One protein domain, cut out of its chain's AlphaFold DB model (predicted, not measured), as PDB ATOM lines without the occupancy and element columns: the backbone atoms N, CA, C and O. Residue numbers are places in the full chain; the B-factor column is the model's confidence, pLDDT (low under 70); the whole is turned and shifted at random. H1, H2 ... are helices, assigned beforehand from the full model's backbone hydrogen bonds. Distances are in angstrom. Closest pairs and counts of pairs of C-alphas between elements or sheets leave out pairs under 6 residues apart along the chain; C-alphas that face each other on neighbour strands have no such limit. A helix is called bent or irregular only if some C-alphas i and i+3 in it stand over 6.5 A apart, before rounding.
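Overview. This is residues 193 to 243 of the 332 residues of the protein "Hypothetical protein" of Rhodosorus marinus (UniProt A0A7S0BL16). Little regular structure: a long loop, residues 193 to 213, folds back on itself in the middle, with short helices H1 and H2 at opposite ends of the longest axis. The link between the helices, residues 224 to 236, crosses the loop. The printed part has 51 residues, 17 in named elements, H1 then H2, with no named strand; its class is all helix. It is compact, with a radius of gyration of the C-alphas of 10.9 A and spans of 32 by 25 by 16 A.

Arrangement. H1, residues 214 to 223, and H2, residues 237 to 243, are apart. O i to N i+4 pairs are within hydrogen-bond range in 4 of 6 cases in H1 and 1 of 3 in H2, where 2 of 4 O i to N i+3 pairs are.

Along the chain. C-alpha 193 is at (39.639, -28.946, 48.003). H1 begins at C-alpha 214 (33.731, -29.497, 47.304) and measures 14.9 A; it is irregular, C-alphas 215 and 218 being 7.4 A apart. H2 measures 10.4 A and ends at C-alpha 243 (47.160, -34.477, 54.725); it is neither bent nor irregular, but only just: C-alphas 238 and 241 are 6.2 A apart.

Size, cuts and confidence. The two farthest C-alphas, of Ala 223 and Val 241, are 31.9 A apart. The printed part has no cut; H1 to H2 is a long link of 13 residues. Residues 237 to 243 have pLDDT under 70.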
ATOM      1  N   PRO A 193      39.295 -27.536  47.922       84.75
ATOM      2  CA  PRO A 193      39.639 -28.946  48.003       84.75
ATOM      3  C   PRO A 193      38.812 -29.760  47.009       84.75
ATOM      4  O   PRO A 193      37.579 -29.681  46.963       84.75
ATOM      5  N   ARG A 194      39.518 -30.561  46.206       91.00
ATOM      6  CA  ARG A 194      38.921 -31.519  45.273       91.00
ATOM      7  C   ARG A 194      38.724 -32.857  45.964       91.00
ATOM      8  O   ARG A 194      39.641 -33.367  46.608       91.00
ATOM      9  N   ILE A 195      37.538 -33.425  45.809       93.31
ATOM     10  CA  ILE A 195      37.113 -34.633  46.511       93.31
ATOM     11  C   ILE A 195      37.235 -35.813  45.558       93.31
ATOM     12  O   ILE A 195      36.617 -35.839  44.498       93.31
ATOM     13  N   THR A 196      38.069 -36.785  45.926       95.31
ATOM     14  CA  THR A 196      38.208 -38.018  45.144       95.31
ATOM     15  C   THR A 196      36.899 -38.792  45.223       95.31
ATOM     16  O   THR A 196      36.420 -39.076  46.317       95.31
ATOM     17  N   VAL A 197      36.346 -39.140  44.068       96.50
ATOM     18  CA  VAL A 197      35.108 -39.918  43.945       96.50
ATOM     19  C   VAL A 197      35.420 -41.253  43.286       96.50
ATOM     20  O   VAL A 197      36.372 -41.369  42.505       96.50
ATOM     21  N   TRP A 198      34.655 -42.277  43.621       96.44
ATOM     22  CA  TRP A 198      34.814 -43.612  43.067       96.44
ATOM     23  C   TRP A 198      33.456 -44.234  42.763       96.44
ATOM     24  O   TRP A 198      32.452 -43.859  43.353       96.44
ATOM     25  N   ASP A 199      33.444 -45.156  41.817       96.44
ATOM     26  CA  ASP A 199      32.274 -45.935  41.445       96.44
ATOM     27  C   ASP A 199      32.463 -47.364  41.984       96.44
ATOM     28  O   ASP A 199      33.384 -48.054  41.532       96.44
ATOM     29  N   PRO A 200      31.648 -47.818  42.954       92.75
ATOM     30  CA  PRO A 200      31.751 -49.150  43.532       92.75
ATOM     31  C   PRO A 200      31.338 -50.256  42.556       92.75
ATOM     32  O   PRO A 200      31.818 -51.380  42.692       92.75
ATOM     33  N   ALA A 201      30.501 -49.962  41.554       93.12
ATOM     34  CA  ALA A 201      30.076 -50.949  40.567       93.12
ATOM     35  C   ALA A 201      31.192 -51.255  39.558       93.12
ATOM     36  O   ALA A 201      31.378 -52.407  39.168       93.12
ATOM     37  N   THR A 202      31.955 -50.237  39.143       93.38
ATOM     38  CA  THR A 202      33.030 -50.396  38.142       93.38
ATOM     39  C   THR A 202      34.443 -50.403  38.729       93.38
ATOM     40  O   THR A 202      35.402 -50.711  38.020       93.38
ATOM     41  N   GLY A 203      34.606 -50.019  39.998       90.94
ATOM     42  CA  GLY A 203      35.901 -49.817  40.652       90.94
ATOM     43  C   GLY A 203      36.675 -48.589  40.152       90.94
ATOM     44  O   GLY A 203      37.830 -48.379  40.538       90.94
ATOM     45  N   ARG A 204      36.086 -47.758  39.279       92.50
ATOM     46  CA  ARG A 204      36.755 -46.574  38.722       92.50
ATOM     47  C   ARG A 204      36.921 -45.501  39.792       92.50
ATOM     48  O   ARG A 204      36.052 -45.294  40.626       92.50
ATOM     49  N   THR A 205      38.052 -44.799  39.772       94.44
ATOM     50  CA  THR A 205      38.336 -43.697  40.706       94.44
ATOM     51  C   THR A 205      38.712 -42.443  39.925       94.44
ATOM     52  O   THR A 205      39.617 -42.474  39.093       94.44
ATOM     53  N   VAL A 206      38.067 -41.320  40.242       93.94
ATOM     54  CA  VAL A 206      38.397 -39.994  39.713       93.94
ATOM     55  C   VAL A 206      39.067 -39.192  40.827       93.94
ATOM     56  O   VAL A 206      38.469 -38.908  41.863       93.94
ATOM     57  N   SER A 207      40.340 -38.839  40.631       92.00
ATOM     58  CA  SER A 207      41.152 -38.113  41.618       92.00
ATOM     59  C   SER A 207      41.967 -36.984  40.972       92.00
ATOM     60  O   SER A 207      42.123 -36.932  39.751       92.00
ATOM     61  N   GLY A 208      42.510 -36.072  41.785       88.75
ATOM     62  CA  GLY A 208      43.369 -34.983  41.305       88.75
ATOM     63  C   GLY A 208      42.583 -33.900  40.563       88.75
ATOM     64  O   GLY A 208      41.543 -33.460  41.039       88.75
ATOM     65  N   ASN A 209      43.064 -33.460  39.399       85.31
ATOM     66  CA  ASN A 209      42.434 -32.362  38.649       85.31
ATOM     67  C   ASN A 209      41.087 -32.736  38.010       85.31
ATOM     68  O   ASN A 209      40.290 -31.846  37.736       85.31
ATOM     69  N   ALA A 210      40.833 -34.027  37.785       89.38
ATOM     70  CA  ALA A 210      39.557 -34.514  37.261       89.38
ATOM     71  C   ALA A 210      38.478 -34.638  38.352       89.38
ATOM     72  O   ALA A 210      37.300 -34.763  38.036       89.38
ATOM     73  N   ALA A 211      38.871 -34.603  39.632       93.88
ATOM     74  CA  ALA A 211      37.942 -34.723  40.747       93.88
ATOM     75  C   ALA A 211      37.116 -33.441  40.947       93.88
ATOM     76  O   ALA A 211      37.667 -32.338  40.810       93.88
ATOM     77  N   PRO A 212      35.823 -33.564  41.298       93.88
ATOM     78  CA  PRO A 212      34.968 -32.418  41.578       93.88
ATOM     79  C   PRO A 212      35.473 -31.620  42.789       93.88
ATOM     80  O   PRO A 212      36.009 -32.172  43.752       93.88
ATOM     81  N   CYS A 213      35.301 -30.299  42.741       93.38
ATOM     82  CA  CYS A 213      35.529 -29.427  43.896       93.38
ATOM     83  C   CYS A 213      34.415 -29.615  44.930       93.38
ATOM     84  O   CYS A 213      33.284 -29.933  44.561       93.38
ATOM     85  N   ARG A 214      34.703 -29.343  46.208       91.31
ATOM     86  CA  ARG A 214      33.731 -29.497  47.304       91.31
ATOM     87  C   ARG A 214      32.402 -28.769  47.066       91.31
ATOM     88  O   ARG A 214      31.362 -29.369  47.300       91.31
ATOM     89  N   ARG A 215      32.418 -27.537  46.540       90.50
ATOM     90  CA  ARG A 215      31.195 -26.772  46.207       90.50
ATOM     91  C   ARG A 215      30.350 -27.393  45.095       90.50
ATOM     92  O   ARG A 215      29.138 -27.223  45.085       90.50
ATOM     93  N   ASN A 216      30.979 -28.112  44.169       93.75
ATOM     94  CA  ASN A 216      30.310 -28.659  42.987       93.75
ATOM     95  C   ASN A 216      30.029 -30.159  43.129       93.75
ATOM     96  O   ASN A 216      29.492 -30.763  42.199       93.75
ATOM     97  N   LEU A 217      30.397 -30.762  44.264       94.38
ATOM     98  CA  LEU A 217      30.277 -32.195  44.497       94.38
ATOM     99  C   LEU A 217      28.821 -32.649  44.375       94.38
ATOM    100  O   LEU A 217      28.549 -33.590  43.642       94.38
ATOM    101  N   ASP A 218      27.883 -31.946  45.006       95.44
ATOM    102  CA  ASP A 218      26.475 -32.364  45.032       95.44
ATOM    103  C   ASP A 218      25.830 -32.348  43.646       95.44
ATOM    104  O   ASP A 218      25.019 -33.208  43.305       95.44
ATOM    105  N   THR A 219      26.180 -31.359  42.825       96.44
ATOM    106  CA  THR A 219      25.728 -31.290  41.430       96.44
ATOM    107  C   THR A 219      26.378 -32.394  40.601       96.44
ATOM    108  O   THR A 219      25.709 -33.034  39.793       96.44
ATOM    109  N   TRP A 220      27.667 -32.657  40.828       96.31
ATOM    110  CA  TRP A 220      28.409 -33.694  40.120       96.31
ATOM    111  C   TRP A 220      27.875 -35.098  40.430       96.31
ATOM    112  O   TRP A 220      27.649 -35.868  39.501       96.31
ATOM    113  N   ILE A 221      27.600 -35.404  41.703       96.31
ATOM    114  CA  ILE A 221      27.042 -36.689  42.157       96.31
ATOM    115  C   ILE A 221      25.623 -36.892  41.612       96.31
ATOM    116  O   ILE A 221      25.290 -37.985  41.165       96.31
ATOM    117  N   ARG A 222      24.799 -35.835  41.550       96.19
ATOM    118  CA  ARG A 222      23.476 -35.905  40.904       96.19
ATOM    119  C   ARG A 222      23.557 -36.245  39.413       96.19
ATOM    120  O   ARG A 222      22.701 -36.967  38.917       96.19
ATOM    121  N   ALA A 223      24.573 -35.742  38.713       96.56
ATOM    122  CA  ALA A 223      24.813 -36.058  37.303       96.56
ATOM    123  C   ALA A 223      25.462 -37.442  37.083       96.56
ATOM    124  O   ALA A 223      25.391 -37.975  35.979       96.56
ATOM    125  N   HIS A 224      26.078 -38.021  38.116       95.38
ATOM    126  CA  HIS A 224      26.782 -39.304  38.064       95.38
ATOM    127  C   HIS A 224      26.232 -40.254  39.142       95.38
ATOM    128  O   HIS A 224      26.928 -40.546  40.120       95.38
ATOM    129  N   PRO A 225      24.981 -40.736  38.996       95.94
ATOM    130  CA  PRO A 225      24.388 -41.648  39.966       95.94
ATOM    131  C   PRO A 225      25.235 -42.921  40.096       95.94
ATOM    132  O   PRO A 225      25.717 -43.464  39.102       95.94
ATOM    133  N   GLY A 226      25.433 -43.377  41.332       93.81
ATOM    134  CA  GLY A 226      26.281 -44.528  41.656       93.81
ATOM    135  C   GLY A 226      27.729 -44.174  41.998       93.81
ATOM    136  O   GLY A 226      28.434 -45.018  42.530       93.81
ATOM    137  N   TRP A 227      28.175 -42.939  41.765       96.69
ATOM    138  CA  TRP A 227      29.478 -42.493  42.252       96.69
ATOM    139  C   TRP A 227      29.387 -42.002  43.694       96.69
ATOM    140  O   TRP A 227      28.463 -41.279  44.061       96.69
ATOM    141  N   GLU A 228      30.392 -42.341  44.494       96.19
ATOM    142  CA  GLU A 228      30.471 -42.006  45.910       96.19
ATOM    143  C   GLU A 228      31.765 -41.236  46.228       96.19
ATOM    144  O   GLU A 228      32.822 -41.505  45.646       96.19
ATOM    145  N   PRO A 229      31.744 -40.269  47.158       95.88
ATOM    146  CA  PRO A 229      32.961 -39.652  47.680       95.88
ATOM    147  C   PRO A 229      33.786 -40.660  48.492       95.88
ATOM    148  O   PRO A 229      33.265 -41.289  49.411       95.88
ATOM    149  N   LYS A 230      35.091 -40.783  48.216       92.94
ATOM    150  CA  LYS A 230      35.988 -41.566  49.082       92.94
ATOM    151  C   LYS A 230      36.184 -40.846  50.409       92.94
ATOM    152  O   LYS A 230      36.594 -39.683  50.428       92.94
ATOM    153  N   THR A 231      35.960 -41.556  51.512       87.62
ATOM    154  CA  THR A 231      36.343 -41.073  52.842       87.62
ATOM    155  C   THR A 231      37.866 -41.035  52.968       87.62
ATOM    156  O   THR A 231      38.586 -41.748  52.264       87.62
ATOM    157  N   GLU A 232      38.389 -40.188  53.857       77.88
ATOM    158  CA  GLU A 232      39.840 -40.024  54.024       77.88
ATOM    159  C   GLU A 232      40.542 -41.328  54.442       77.88
ATOM    160  O   GLU A 232      41.689 -41.575  54.069       77.88
ATOM    161  N   ASP A 233      39.817 -42.222  55.111       79.12
ATOM    162  CA  ASP A 233      40.292 -43.551  55.501       79.12
ATOM    163  C   ASP A 233      40.425 -44.527  54.323       79.12
ATOM    164  O   ASP A 233      41.189 -45.486  54.395       79.12
ATOM    165  N   GLN A 234      39.720 -44.265  53.220       76.88
ATOM    166  CA  GLN A 234      39.776 -45.054  51.984       76.88
ATOM    167  C   GLN A 234      40.799 -44.513  50.974       76.88
ATOM    168  O   GLN A 234      41.009 -45.102  49.905       76.88
ATOM    169  N   LEU A 235      41.440 -43.380  51.269       75.56
ATOM    170  CA  LEU A 235      42.542 -42.871  50.463       75.56
ATOM    171  C   LEU A 235      43.792 -43.712  50.744       75.56
ATOM    172  O   LEU A 235      44.158 -43.955  51.891       75.56
ATOM    173  N   SER A 236      44.468 -44.154  49.677       70.75
ATOM    174  CA  SER A 236      45.711 -44.926  49.788       70.75
ATOM    175  C   SER A 236      46.703 -44.237  50.736       70.75
ATOM    176  O   SER A 236      46.886 -43.015  50.678       70.75
ATOM    177  N   SER A 237      47.362 -45.030  51.585       54.22
ATOM    178  CA  SER A 237      48.276 -44.603  52.657       54.22
ATOM    179  C   SER A 237      49.351 -43.601  52.209       54.22
ATOM    180  O   SER A 237      49.746 -42.738  52.991       54.22
ATOM    181  N   SER A 238      49.744 -43.631  50.931       49.81
ATOM    182  CA  SER A 238      50.641 -42.653  50.298       49.81
ATOM    183  C   SER A 238      50.155 -41.192  50.410       49.81
ATOM    184  O   SER A 238      50.975 -40.284  50.527       49.81
ATOM    185  N   ARG A 239      48.836 -40.935  50.440       53.66
ATOM    186  CA  ARG A 239      48.275 -39.577  50.609       53.66
ATOM    187  C   ARG A 239      48.032 -39.186  52.066       53.66
ATOM    188  O   ARG A 239      48.096 -37.999  52.379       53.66
ATOM    189  N   ARG A 240      47.832 -40.158  52.962       51.78
ATOM    190  CA  ARG A 240      47.584 -39.934  54.401       51.78
ATOM    191  C   ARG A 240      48.760 -39.237  55.098       51.78
ATOM    192  O   ARG A 240      48.572 -38.477  56.038       51.78
ATOM    193  N   VAL A 241      49.982 -39.443  54.599       50.31
ATOM    194  CA  VAL A 241      51.194 -38.765  55.098       50.31
ATOM    195  C   VAL A 241      51.213 -37.274  54.725       50.31
ATOM    196  O   VAL A 241      51.806 -36.469  55.440       50.31
ATOM    197  N   LYS A 242      50.546 -36.887  53.629       53.28
ATOM    198  CA  LYS A 242      50.524 -35.503  53.144       53.28
ATOM    199  C   LYS A 242      49.432 -34.666  53.814       53.28
ATOM    200  O   LYS A 242      49.740 -33.573  54.272       53.28
ATOM    201  N   SER A 243      48.220 -35.202  53.997       52.44
ATOM    202  CA  SER A 243      47.160 -34.477  54.725       52.44
ATOM    203  C   SER A 243      47.506 -34.246  56.198       52.44
ATOM    204  O   SER A 243      47.196 -33.194  56.750       52.44
TER     205      SER A 243